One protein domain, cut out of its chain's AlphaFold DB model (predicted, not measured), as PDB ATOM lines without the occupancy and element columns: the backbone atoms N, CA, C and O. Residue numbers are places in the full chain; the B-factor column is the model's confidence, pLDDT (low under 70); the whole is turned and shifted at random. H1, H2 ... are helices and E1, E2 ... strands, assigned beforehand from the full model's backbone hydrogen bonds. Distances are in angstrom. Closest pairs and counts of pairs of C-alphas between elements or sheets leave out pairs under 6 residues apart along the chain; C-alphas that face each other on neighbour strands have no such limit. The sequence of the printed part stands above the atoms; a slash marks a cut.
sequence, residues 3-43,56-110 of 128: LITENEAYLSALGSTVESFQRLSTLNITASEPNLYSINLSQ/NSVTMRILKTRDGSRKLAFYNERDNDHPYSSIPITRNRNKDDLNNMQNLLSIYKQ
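AT A GLANCE: This is residues 3 to 43 and 56 to 110 of the 128 residues of an uncharacterized protein of Photobacterium leiognathi (UniProt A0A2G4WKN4). Picture a small antiparallel sheet, E3, E6, E5, E4, curled like part of a barrel, with the short hairpin of E1 and E2 across the open side between its edges, near E3 and E4. One helix, H1, stands at one end and only grazes the sheet, chiefly at E3. The 96 printed residues hold six named strands, E1 to E6, and then H1; both sheets are antiparallel, and the class is mixed, helices and strands. The whole is compact, with a radius of gyration of the C-alphas of 13.5 A, and its rounded outline spans 36 by 32 by 27 A.

HOW THE PARTS SIT: Begin at E1, residues 9 to 11, and E2, residues 22 to 24: they form an antiparallel hairpin, where N 11 and O 22 are 2.8 A apart. E3, residues 35 to 39, is near E1, with 6 pairs of C-alphas within 10 A. Past the cut, E4, residues 58 to 64, comes closest to E2 at the C-alphas of Leu 24 and Arg 61, 6.8 A apart. E4 and E5, residues 70 to 76, form a hairpin at 151 degrees; look at N 73 and O 61, 2.8 A. E6, residues 85 to 92, completes a meander with them, each strand the antiparallel neighbour of the one before; N 74 and O 85 are 2.8 A apart. The pairing of E6 is staggered: residues 85 to 89 pair with E5, residues 89 to 92 with E3, where N 38 and O 90 are 2.7 A apart. This sheet is strongly twisted, and E3 and E4 are its edge strands. H1, residues 95 to 110, only grazes it with residues 95 to 102; its closest C-alphas to E3 are those of Leu 98 and Leu 36, 5.9 A apart. In H1 every O i to N i+4 pair is within hydrogen-bond range. H1 is apart from E1 and E2.

IN THESE COORDINATES: Find C-alpha 9 at (54.024, 45.117, 81.424), where E1 begins; E1 is 6.9 A long and E2 6.3 A. E3 runs 13.2 A, E4 19.3 A and E5 19.5 A. E6, the longest strand by residues, starts at C-alpha 85, at (41.556, 40.500, 95.082), and runs 22.4 A. H1 runs 22.6 A to C-alpha 110 at (62.946, 40.394, 67.964).

THE WHOLE: The two C-alphas farthest apart, those of Arg 78 and Asp 96, are 39.9 A apart. Residues 44 to 55 are not printed, and C-alphas 43 and 56 are 21.7 A apart across this cut, which lies in the link from E3 to E4. Of the links that are printed whole, E4 to E5 and E6 to H1 are tight and the others short. The mean pLDDT of the printed part is 82.1; look for values under 70 at residues 14 to 16, 19, 25 to 31 and 56.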
ATOM      1  N   LEU A   3      58.241  42.996  84.717       88.12
ATOM      2  CA  LEU A   3      58.949  44.096  84.076       88.12
ATOM      3  C   LEU A   3      57.924  45.094  83.533       88.12
ATOM      4  O   LEU A   3      57.065  44.727  82.738       88.12
ATOM      5  N   ILE A   4      58.005  46.342  83.981       86.62
ATOM      6  CA  ILE A   4      57.176  47.456  83.516       86.62
ATOM      7  C   ILE A   4      58.059  48.375  82.678       86.62
ATOM      8  O   ILE A   4      59.049  48.886  83.194       86.62
ATOM      9  N   THR A   5      57.693  48.596  81.422       85.31
ATOM     10  CA  THR A   5      58.296  49.601  80.533       85.31
ATOM     11  C   THR A   5      57.325  50.773  80.361       85.31
ATOM     12  O   THR A   5      56.322  50.831  81.074       85.31
ATOM     13  N   GLU A   6      57.619  51.725  79.468       78.50
ATOM     14  CA  GLU A   6      56.859  52.980  79.344       78.50
ATOM     15  C   GLU A   6      55.339  52.775  79.332       78.50
ATOM     16  O   GLU A   6      54.646  53.342  80.181       78.50
ATOM     17  N   ASN A   7      54.857  51.876  78.464       78.69
ATOM     18  CA  ASN A   7      53.430  51.602  78.255       78.69
ATOM     19  C   ASN A   7      53.074  50.105  78.310       78.69
ATOM     20  O   ASN A   7      51.982  49.713  77.905       78.69
ATOM     21  N   GLU A   8      53.984  49.246  78.771       86.19
ATOM     22  CA  GLU A   8      53.777  47.797  78.749       86.19
ATOM     23  C   GLU A   8      54.191  47.137  80.060       86.19
ATOM     24  O   GLU A   8      55.029  47.643  80.811       86.19
ATOM     25  N   ALA A   9      53.617  45.967  80.322       86.56
ATOM     26  CA  ALA A   9      54.024  45.117  81.424       86.56
ATOM     27  C   ALA A   9      54.172  43.668  80.969       86.56
ATOM     28  O   ALA A   9      53.360  43.157  80.198       86.56
ATOM     29  N   TYR A  10      55.188  42.998  81.500       88.62
ATOM     30  CA  TYR A  10      55.511  41.615  81.185       88.62
ATOM     31  C   TYR A  10      55.723  40.819  82.469       88.62
ATOM     32  O   TYR A  10      56.499  41.222  83.336       88.62
ATOM     33  N   LEU A  11      55.045  39.682  82.586       87.06
ATOM     34  CA  LEU A  11      55.283  38.676  83.612       87.06
ATOM     35  C   LEU A  11      56.328  37.687  83.095       87.06
ATOM     36  O   LEU A  11      56.213  37.202  81.977       87.06
ATOM     37  N   SER A  12      57.334  37.385  83.906       85.69
ATOM     38  CA  SER A  12      58.316  36.338  83.610       85.69
ATOM     39  C   SER A  12      58.963  35.848  84.906       85.69
ATOM     40  O   SER A  12      58.958  36.555  85.921       85.69
ATOM     41  N   ALA A  13      59.468  34.620  84.928       79.44
ATOM     42  CA  ALA A  13      60.201  34.104  86.077       79.44
ATOM     43  C   ALA A  13      61.648  34.656  86.102       79.44
ATOM     44  O   ALA A  13      62.156  35.196  85.123       79.44
ATOM     45  N   LEU A  14      62.286  34.639  87.276       69.94
ATOM     46  CA  LEU A  14      63.664  35.127  87.409       69.94
ATOM     47  C   LEU A  14      64.629  34.089  86.817       69.94
ATOM     48  O   LEU A  14      64.462  32.899  87.074       69.94
ATOM     49  N   GLY A  15      65.626  34.528  86.040       67.12
ATOM     50  CA  GLY A  15      66.615  33.630  85.417       67.12
ATOM     51  C   GLY A  15      66.038  32.722  84.324       67.12
ATOM     52  O   GLY A  15      66.583  31.660  84.051       67.12
ATOM     53  N   SER A  16      64.897  33.104  83.753       66.25
ATOM     54  CA  SER A  16      64.150  32.302  82.782       66.25
ATOM     55  C   SER A  16      64.537  32.623  81.339       66.25
ATOM     56  O   SER A  16      65.199  33.626  81.072       66.25
ATOM     57  N   THR A  17      64.143  31.753  80.412       71.38
ATOM     58  CA  THR A  17      64.385  31.923  78.977       71.38
ATOM     59  C   THR A  17      63.429  32.947  78.365       71.38
ATOM     60  O   THR A  17      62.442  33.366  78.965       71.38
ATOM     61  N   VAL A  18      63.720  33.348  77.131       70.75
ATOM     62  CA  VAL A  18      62.932  34.314  76.353       70.75
ATOM     63  C   VAL A  18      61.464  33.879  76.187       70.75
ATOM     64  O   VAL A  18      60.565  34.713  76.154       70.75
ATOM     65  N   GLU A  19      61.200  32.575  76.176       69.19
ATOM     66  CA  GLU A  19      59.864  31.987  76.015       69.19
ATOM     67  C   GLU A  19      58.949  32.174  77.236       69.19
ATOM     68  O   GLU A  19      57.742  31.972  77.144       69.19
ATOM     69  N   SER A  20      59.485  32.582  78.393       75.38
ATOM     70  CA  SER A  20      58.695  32.721  79.621       75.38
ATOM     71  C   SER A  20      58.037  34.093  79.795       75.38
ATOM     72  O   SER A  20      57.515  34.382  80.876       75.38
ATOM     73  N   PHE A  21      58.105  34.974  78.791       82.12
ATOM     74  CA  PHE A  21      57.445  36.274  78.850       82.12
ATOM     75  C   PHE A  21      55.969  36.170  78.484       82.12
ATOM     76  O   PHE A  21      55.603  35.841  77.363       82.12
ATOM     77  N   GLN A  22      55.119  36.575  79.422       83.19
ATOM     78  CA  GLN A  22      53.705  36.807  79.181       83.19
ATOM     79  C   GLN A  22      53.428  38.308  79.252       83.19
ATOM     80  O   GLN A  22      53.577  38.929  80.308       83.19
ATOM     81  N   ARG A  23      52.986  38.905  78.140       83.25
ATOM     82  CA  ARG A  23      52.504  40.291  78.144       83.25
ATOM     83  C   ARG A  23      51.236  40.376  78.995       83.25
ATOM     84  O   ARG A  23      50.318  39.571  78.837       83.25
ATOM     85  N   LEU A  24      51.197  41.347  79.901       78.81
ATOM     86  CA  LEU A  24      50.045  41.634  80.748       78.81
ATOM     87  C   LEU A  24      49.244  42.789  80.152       78.81
ATOM     88  O   LEU A  24      49.816  43.766  79.667       78.81
ATOM     89  N   SER A  25      47.917  42.706  80.235       69.69
ATOM     90  CA  SER A  25      47.059  43.838  79.905       69.69
ATOM     91  C   SER A  25      47.146  44.900  81.006       69.69
ATOM     92  O   SER A  25      47.122  44.615  82.207       69.69
ATOM     93  N   THR A  26      47.276  46.157  80.595       64.88
ATOM     94  CA  THR A  26      47.429  47.299  81.500       64.88
ATOM     95  C   THR A  26      46.363  48.337  81.190       64.88
ATOM     96  O   THR A  26      46.243  48.755  80.046       64.88
ATOM     97  N   LEU A  27      45.599  48.768  82.200       60.38
ATOM     98  CA  LEU A  27      44.589  49.822  82.024       60.38
ATOM     99  C   LEU A  27      45.212  51.219  81.959       60.38
ATOM    100  O   LEU A  27      44.846  52.012  81.110       60.38
ATOM    101  N   ASN A  28      46.136  51.512  82.876       59.19
ATOM    102  CA  ASN A  28      46.858  52.778  82.943       59.19
ATOM    103  C   ASN A  28      48.240  52.503  83.527       59.19
ATOM    104  O   ASN A  28      48.409  52.385  84.744       59.19
ATOM    105  N   ILE A  29      49.226  52.359  82.649       63.94
ATOM    106  CA  ILE A  29      50.622  52.251  83.044       63.94
ATOM    107  C   ILE A  29      51.376  53.412  82.419       63.94
ATOM    108  O   ILE A  29      51.293  53.658  81.226       63.94
ATOM    109  N   THR A  30      52.048  54.169  83.271       60.69
ATOM    110  CA  THR A  30      52.969  55.216  82.849       60.69
ATOM    111  C   THR A  30      54.210  55.018  83.691       60.69
ATOM    112  O   THR A  30      54.155  55.055  84.931       60.69
ATOM    113  N   ALA A  31      55.314  54.708  83.033       69.19
ATOM    114  CA  ALA A  31      56.622  54.631  83.653       69.19
ATOM    115  C   ALA A  31      57.585  55.477  82.823       69.19
ATOM    116  O   ALA A  31      57.663  55.308  81.617       69.19
ATOM    117  N   SER A  32      58.304  56.395  83.461       71.25
ATOM    118  CA  SER A  32      59.341  57.181  82.783       71.25
ATOM    119  C   SER A  32      60.573  56.342  82.441       71.25
ATOM    120  O   SER A  32      61.354  56.719  81.583       71.25
ATOM    121  N   GLU A  33      60.760  55.222  83.143       82.12
ATOM    122  CA  GLU A  33      61.896  54.321  82.989       82.12
ATOM    123  C   GLU A  33      61.456  52.867  83.232       82.12
ATOM    124  O   GLU A  33      60.497  52.630  83.986       82.12
ATOM    125  N   PRO A  34      62.168  51.878  82.664       87.25
ATOM    126  CA  PRO A  34      61.949  50.467  82.948       87.25
ATOM    127  C   PRO A  34      62.116  50.137  84.432       87.25
ATOM    128  O   PRO A  34      63.058  50.560  85.102       87.25
ATOM    129  N   ASN A  35      61.180  49.364  84.970       89.75
ATOM    130  CA  ASN A  35      61.145  49.004  86.378       89.75
ATOM    131  C   ASN A  35      60.820  47.529  86.567       89.75
ATOM    132  O   ASN A  35      59.838  47.025  86.025       89.75
ATOM    133  N   LEU A  36      61.598  46.865  87.416       91.31
ATOM    134  CA  LEU A  36      61.390  45.469  87.766       91.31
ATOM    135  C   LEU A  36      60.688  45.356  89.121       91.31
ATOM    136  O   LEU A  36      61.045  46.038  90.082       91.31
ATOM    137  N   TYR A  37      59.698  44.474  89.208       90.62
ATOM    138  CA  TYR A  37      58.956  44.186  90.429       90.62
ATOM    139  C   TYR A  37      58.976  42.689  90.740       90.62
ATOM    140  O   TYR A  37      58.763  41.839  89.873       90.62
ATOM    141  N   SER A  38      59.191  42.367  92.007       89.88
ATOM    142  CA  SER A  38      59.075  41.026  92.560       89.88
ATOM    143  C   SER A  38      57.645  40.780  93.029       89.88
ATOM    144  O   SER A  38      57.025  41.633  93.672       89.88
ATOM    145  N   ILE A  39      57.135  39.588  92.729       88.00
ATOM    146  CA  ILE A  39      55.862  39.093  93.252       88.00
ATOM    147  C   ILE A  39      56.192  38.054  94.315       88.00
ATOM    148  O   ILE A  39      56.929  37.108  94.041       88.00
ATOM    149  N   ASN A  40      55.613  38.190  95.505       86.31
ATOM    150  CA  ASN A  40      55.606  37.099  96.465       86.31
ATOM    151  C   ASN A  40      54.424  36.166  96.162       86.31
ATOM    152  O   ASN A  40      53.288  36.457  96.539       86.31
ATOM    153  N   LEU A  41      54.698  35.040  95.499       80.38
ATOM    154  CA  LEU A  41      53.674  34.062  95.124       80.38
ATOM    155  C   LEU A  41      52.979  33.425  96.335       80.38
ATOM    156  O   LEU A  41      51.841  32.990  96.203       80.38
ATOM    157  N   SER A  42      53.578  33.438  97.533       82.88
ATOM    158  CA  SER A  42      52.894  32.935  98.733       82.88
ATOM    159  C   SER A  42      51.663  33.769  99.101       82.88
ATOM    160  O   SER A  42      50.746  33.268  99.747       82.88
ATOM    161  N   GLN A  43      51.588  35.026  98.643       81.38
ATOM    162  CA  GLN A  43      50.392  35.853  98.805       81.38
ATOM    163  C   GLN A  43      49.228  35.370  97.931       81.38
ATOM    164  O   GLN A  43      48.085  35.646  98.280       81.38
ATOM    165  N   ASN A  56      36.263  30.449  83.755       66.50
ATOM    166  CA  ASN A  56      37.132  29.932  82.698       66.50
ATOM    167  C   ASN A  56      38.469  30.678  82.627       66.50
ATOM    168  O   ASN A  56      39.448  30.157  82.096       66.50
ATOM    169  N   SER A  57      38.523  31.912  83.141       70.06
ATOM    170  CA  SER A  57      39.730  32.739  83.108       70.06
ATOM    171  C   SER A  57      39.795  33.758  84.249       70.06
ATOM    172  O   SER A  57      38.780  34.161  84.818       70.06
ATOM    173  N   VAL A  58      41.013  34.195  84.576       73.00
ATOM    174  CA  VAL A  58      41.287  35.298  85.509       73.00
ATOM    175  C   VAL A  58      42.066  36.369  84.762       73.00
ATOM    176  O   VAL A  58      43.103  36.085  84.163       73.00
ATOM    177  N   THR A  59      41.603  37.615  84.842       78.44
ATOM    178  CA  THR A  59      42.335  38.751  84.273       78.44
ATOM    179  C   THR A  59      43.244  39.354  85.336       78.44
ATOM    180  O   THR A  59      42.793  39.738  86.415       78.44
ATOM    181  N   MET A  60      44.539  39.457  85.038       79.88
ATOM    182  CA  MET A  60      45.518  40.115  85.906       79.88
ATOM    183  C   MET A  60      45.841  41.513  85.385       79.88
ATOM    184  O   MET A  60      46.171  41.667  84.213       79.88
ATOM    185  N   ARG A  61      45.799  42.525  86.258       83.00
ATOM    186  CA  ARG A  61      46.184  43.907  85.922       83.00
ATOM    187  C   ARG A  61      47.064  44.508  87.006       83.00
ATOM    188  O   ARG A  61      46.925  44.197  88.188       83.00
ATOM    189  N   ILE A  62      47.956  45.409  86.612       85.38
ATOM    190  CA  ILE A  62      48.779  46.172  87.556       85.38
ATOM    191  C   ILE A  62      48.052  47.462  87.915       85.38
ATOM    192  O   ILE A  62      47.700  48.243  87.034       85.38
ATOM    193  N   LEU A  63      47.883  47.703  89.214       85.50
ATOM    194  CA  LEU A  63      47.290  48.926  89.748       85.50
ATOM    195  C   LEU A  63      48.351  49.780  90.436       85.50
ATOM    196  O   LEU A  63      49.207  49.261  91.158       85.50
ATOM    197  N   LYS A  64      48.265  51.097  90.237       86.00
ATOM    198  CA  LYS A  64      49.029  52.103  90.981       86.00
ATOM    199  C   LYS A  64      48.134  52.681  92.071       86.00
ATOM    200  O   LYS A  64      47.048  53.177  91.785       86.00
ATOM    201  N   THR A  65      48.573  52.601  93.317       85.12
ATOM    202  CA  THR A  65      47.860  53.178  94.461       85.12
ATOM    203  C   THR A  65      48.225  54.652  94.651       85.12
ATOM    204  O   THR A  65      49.166  55.166  94.041       85.12
ATOM    205  N   ARG A  66      47.458  55.363  95.490       85.19
ATOM    206  CA  ARG A  66      47.628  56.812  95.720       85.19
ATOM    207  C   ARG A  66      48.999  57.183  96.299       85.19
ATOM    208  O   ARG A  66      49.522  58.238  95.976       85.19
ATOM    209  N   ASP A  67      49.580  56.306  97.110       85.81
ATOM    210  CA  ASP A  67      50.932  56.417  97.682       85.81
ATOM    211  C   ASP A  67      52.052  56.084  96.672       85.81
ATOM    212  O   ASP A  67      53.229  56.104  97.016       85.81
ATOM    213  N   GLY A  68      51.706  55.746  95.425       82.81
ATOM    214  CA  GLY A  68      52.656  55.373  94.380       82.81
ATOM    215  C   GLY A  68      53.135  53.922  94.445       82.81
ATOM    216  O   GLY A  68      53.875  53.504  93.547       82.81
ATOM    217  N   SER A  69      52.704  53.138  95.442       86.75
ATOM    218  CA  SER A  69      52.964  51.699  95.456       86.75
ATOM    219  C   SER A  69      52.169  50.978  94.356       86.75
ATOM    220  O   SER A  69      51.329  51.560  93.656       86.75
ATOM    221  N   ARG A  70      52.515  49.712  94.100       87.38
ATOM    222  CA  ARG A  70      51.891  48.919  93.036       87.38
ATOM    223  C   ARG A  70      51.346  47.610  93.575       87.38
ATOM    224  O   ARG A  70      51.910  47.006  94.489       87.38
ATOM    225  N   LYS A  71      50.250  47.161  92.969       89.31
ATOM    226  CA  LYS A  71      49.599  45.888  93.283       89.31
ATOM    227  C   LYS A  71      49.316  45.111  92.005       89.31
ATOM    228  O   LYS A  71      49.003  45.709  90.978       89.31
ATOM    229  N   LEU A  72      49.407  43.789  92.092       86.88
ATOM    230  CA  LEU A  72      48.875  42.881  91.084       86.88
ATOM    231  C   LEU A  72      47.443  42.540  91.487       86.88
ATOM    232  O   LEU A  72      47.218  41.983  92.561       86.88
ATOM    233  N   ALA A  73      46.486  42.942  90.664       86.69
ATOM    234  CA  ALA A  73      45.066  42.780  90.909       86.69
ATOM    235  C   ALA A  73      44.483  41.688  90.014       86.69
ATOM    236  O   ALA A  73      44.875  41.555  88.853       86.69
ATOM    237  N   PHE A  74      43.543  40.933  90.571       83.38
ATOM    238  CA  PHE A  74      42.874  39.812  89.933       83.38
ATOM    239  C   PHE A  74      41.401  40.165  89.753       83.38
ATOM    240  O   PHE A  74      40.712  40.527  90.710       83.38
ATOM    241  N   TYR A  75      40.948  40.071  88.514       81.56
ATOM    242  CA  TYR A  75      39.589  40.348  88.075       81.56
ATOM    243  C   TYR A  75      38.941  39.040  87.657       81.56
ATOM    244  O   TYR A  75      39.617  38.147  87.126       81.56
ATOM    245  N   ASN A  76      37.646  38.918  87.923       78.19
ATOM    246  CA  ASN A  76      36.890  37.807  87.379       78.19
ATOM    247  C   ASN A  76      36.453  38.153  85.948       78.19
ATOM    248  O   ASN A  76      36.491  39.302  85.522       78.19
ATOM    249  N   GLU A  77      36.063  37.145  85.180       74.56
ATOM    250  CA  GLU A  77      35.606  37.352  83.801       74.56
ATOM    251  C   GLU A  77      34.286  38.144  83.713       74.56
ATOM    252  O   GLU A  77      33.996  38.744  82.681       74.56
ATOM    253  N   ARG A  78      33.490  38.147  84.794       75.75
ATOM    254  CA  ARG A  78      32.134  38.721  84.842       75.75
ATOM    255  C   ARG A  78      32.097  40.191  85.281       75.75
ATOM    256  O   ARG A  78      31.158  40.893  84.934       75.75
ATOM    257  N   ASP A  79      33.095  40.639  86.031       74.62
ATOM    258  CA  ASP A  79      33.285  41.986  86.573       74.62
ATOM    259  C   ASP A  79      34.743  42.410  86.331       74.62
ATOM    260  O   ASP A  79      35.685  42.064  87.050       74.62
ATOM    261  N   ASN A  80      34.916  43.176  85.256       73.88
ATOM    262  CA  ASN A  80      36.204  43.741  84.865       73.88
ATOM    263  C   ASN A  80      36.454  45.132  85.463       73.88
ATOM    264  O   ASN A  80      37.521  45.704  85.209       73.88
ATOM    265  N   ASP A  81      35.513  45.665  86.241       77.88
ATOM    266  CA  ASP A  81      35.597  47.008  86.809       77.88
ATOM    267  C   ASP A  81      36.243  46.961  88.192       77.88
ATOM    268  O   ASP A  81      37.108  47.787  88.509       77.88
ATOM    269  N   HIS A  82      35.920  45.935  88.986       81.00
ATOM    270  CA  HIS A  82      36.416  45.796  90.350       81.00
ATOM    271  C   HIS A  82      37.239  44.516  90.528       81.00
ATOM    272  O   HIS A  82      36.749  43.410  90.297       81.00
ATOM    273  N   PRO A  83      38.497  44.619  90.991       82.19
ATOM    274  CA  PRO A  83      39.260  43.430  91.319       82.19
ATOM    275  C   PRO A  83      38.679  42.778  92.574       82.19
ATOM    276  O   PRO A  83      38.535  43.431  93.611       82.19
ATOM    277  N   TYR A  84      38.415  41.475  92.524       81.31
ATOM    278  CA  TYR A  84      37.971  40.728  93.704       81.31
ATOM    279  C   TYR A  84      39.123  40.491  94.695       81.31
ATOM    280  O   TYR A  84      38.895  40.235  95.877       81.31
ATOM    281  N   SER A  85      40.375  40.571  94.228       85.25
ATOM    282  CA  SER A  85      41.556  40.500  95.082       85.25
ATOM    283  C   SER A  85      42.751  41.234  94.485       85.25
ATOM    284  O   SER A  85      42.843  41.459  93.279       85.25
ATOM    285  N   SER A  86      43.706  41.600  95.337       87.44
ATOM    286  CA  SER A  86      44.993  42.133  94.901       87.44
ATOM    287  C   SER A  86      46.093  41.806  95.900       87.44
ATOM    288  O   SER A  86      45.853  41.744  97.106       87.44
ATOM    289  N   ILE A  87      47.312  41.637  95.397       89.31
ATOM    290  CA  ILE A  87      48.509  41.420  96.210       89.31
ATOM    291  C   ILE A  87      49.524  42.539  95.966       89.31
ATOM    292  O   ILE A  87      49.624  43.052  94.847       89.31
ATOM    293  N   PRO A  88      50.291  42.947  96.990       91.00
ATOM    294  CA  PRO A  88      51.361  43.916  96.803       91.00
ATOM    295  C   PRO A  88      52.478  43.327  95.935       91.00
ATOM    296  O   PRO A  88      52.817  42.147  96.057       91.00
ATOM    297  N   ILE A  89      53.077  44.170  95.094       90.81
ATOM    298  CA  ILE A  89      54.319  43.855  94.380       90.81
ATOM    299  C   ILE A  89      55.410  44.828  94.812       90.81
ATOM    300  O   ILE A  89      55.158  46.013  95.040       90.81
ATOM    301  N   THR A  90      56.634  44.332  94.943       91.62
ATOM    302  CA  THR A  90      57.746  45.105  95.504       91.62
ATOM    303  C   THR A  90      58.741  45.436  94.412       91.62
ATOM    304  O   THR A  90      59.131  44.559  93.653       91.62
ATOM    305  N   ARG A  91      59.179  46.694  94.321       90.00
ATOM    306  CA  ARG A  91      60.201  47.092  93.345       90.00
ATOM    307  C   ARG A  91      61.514  46.359  93.641       90.00
ATOM    308  O   ARG A  91      62.047  46.498  94.741       90.00
ATOM    309  N   ASN A  92      62.034  45.619  92.664       90.31
ATOM    310  CA  ASN A  92      63.388  45.078  92.708       90.31
ATOM    311  C   ASN A  92      64.367  46.204  92.339       90.31
ATOM    312  O   ASN A  92      64.198  46.871  91.319       90.31
ATOM    313  N   ARG A  93      65.356  46.451  93.203       89.38
ATOM    314  CA  ARG A  93      66.377  47.497  93.021       89.38
ATOM    315  C   ARG A  93      67.705  46.954  92.484       89.38
ATOM    316  O   ARG A  93      68.623  47.739  92.275       89.38
ATOM    317  N   ASN A  94      67.812  45.642  92.280       90.81
ATOM    318  CA  ASN A  94      68.980  45.026  91.673       90.81
ATOM    319  C   ASN A  94      69.053  45.408  90.186       90.81
ATOM    320  O   ASN A  94      68.152  45.093  89.406       90.81
ATOM    321  N   LYS A  95      70.120  46.119  89.812       88.19
ATOM    322  CA  LYS A  95      70.329  46.593  88.441       88.19
ATOM    323  C   LYS A  95      70.662  45.454  87.484       88.19
ATOM    324  O   LYS A  95      70.223  45.507  86.342       88.19
ATOM    325  N   ASP A  96      71.365  44.427  87.949       90.00
ATOM    326  CA  ASP A  96      71.754  43.297  87.104       90.00
ATOM    327  C   ASP A  96      70.519  42.493  86.691       90.00
ATOM    328  O   ASP A  96      70.336  42.197  85.512       90.00
ATOM    329  N   ASP A  97      69.597  42.255  87.629       89.12
ATOM    330  CA  ASP A  97      68.311  41.613  87.335       89.12
ATOM    331  C   ASP A  97      67.498  42.429  86.322       89.12
ATOM    332  O   ASP A  97      66.906  41.872  85.398       89.12
ATOM    333  N   LEU A  98      67.463  43.757  86.476       89.81
ATOM    334  CA  LEU A  98      66.763  44.640  85.544       89.81
ATOM    335  C   LEU A  98      67.397  44.598  84.145       89.81
ATOM    336  O   LEU A  98      66.674  44.488  83.157       89.81
ATOM    337  N   ASN A  99      68.724  44.659  84.050       90.06
ATOM    338  CA  ASN A  99      69.449  44.601  82.781       90.06
ATOM    339  C   ASN A  99      69.242  43.256  82.079       90.06
ATOM    340  O   ASN A  99      68.897  43.225  80.899       90.06
ATOM    341  N   ASN A 100      69.358  42.151  82.814       89.44
ATOM    342  CA  ASN A 100      69.129  40.809  82.283       89.44
ATOM    343  C   ASN A 100      67.706  40.661  81.736       89.44
ATOM    344  O   ASN A 100      67.517  40.193  80.615       89.44
ATOM    345  N   MET A 101      66.699  41.121  82.483       88.38
ATOM    346  CA  MET A 101      65.302  41.054  82.046       88.38
ATOM    347  C   MET A 101      65.023  41.941  80.827       88.38
ATOM    348  O   MET A 101      64.247  41.548  79.962       88.38
ATOM    349  N   GLN A 102      65.655  43.115  80.731       90.06
ATOM    350  CA  GLN A 102      65.546  43.970  79.545       90.06
ATOM    351  C   GLN A 102      66.203  43.333  78.316       90.06
ATOM    352  O   GLN A 102      65.609  43.352  77.243       90.06
ATOM    353  N   ASN A 103      67.377  42.716  78.472       89.81
ATOM    354  CA  ASN A 103      68.048  42.000  77.385       89.81
ATOM    355  C   ASN A 103      67.191  40.838  76.872       89.81
ATOM    356  O   ASN A 103      66.972  40.717  75.668       89.81
ATOM    357  N   LEU A 104      66.639  40.027  77.780       89.19
ATOM    358  CA  LEU A 104      65.744  38.928  77.416       89.19
ATOM    359  C   LEU A 104      64.461  39.439  76.737       89.19
ATOM    360  O   LEU A 104      64.009  38.830  75.768       89.19
ATOM    361  N   LEU A 105      63.897  40.567  77.190       89.06
ATOM    362  CA  LEU A 105      62.730  41.179  76.545       89.06
ATOM    363  C   LEU A 105      63.050  41.672  75.124       89.06
ATOM    364  O   LEU A 105      62.215  41.533  74.232       89.06
ATOM    365  N   SER A 106      64.236  42.236  74.892       88.38
ATOM    366  CA  SER A 106      64.669  42.658  73.554       88.38
ATOM    367  C   SER A 106      64.740  41.474  72.590       88.38
ATOM    368  O   SER A 106      64.222  41.567  71.479       88.38
ATOM    369  N   ILE A 107      65.292  40.339  73.035       88.19
ATOM    370  CA  ILE A 107      65.334  39.102  72.239       88.19
ATOM    371  C   ILE A 107      63.911  38.582  71.980       88.19
ATOM    372  O   ILE A 107      63.583  38.244  70.846       88.19
ATOM    373  N   TYR A 108      63.036  38.592  72.994       87.06
ATOM    374  CA  TYR A 108      61.627  38.194  72.853       87.06
ATOM    375  C   TYR A 108      60.910  39.014  71.779       87.06
ATOM    376  O   TYR A 108      60.225  38.466  70.918       87.06
ATOM    377  N   LYS A 109      61.093  40.340  71.795       86.50
ATOM    378  CA  LYS A 109      60.489  41.237  70.804       86.50
ATOM    379  C   LYS A 109      61.043  41.012  69.397       86.50
ATOM    380  O   LYS A 109      60.269  41.069  68.449       86.50
ATOM    381  N   GLN A 110      62.341  40.734  69.258       85.81
ATOM    382  CA  GLN A 110      62.946  40.394  67.964       85.81
ATOM    383  C   GLN A 110      62.379  39.090  67.396       85.81
ATOM    384  O   GLN A 110      62.052  39.039  66.218       85.81
TER     385      GLN A 110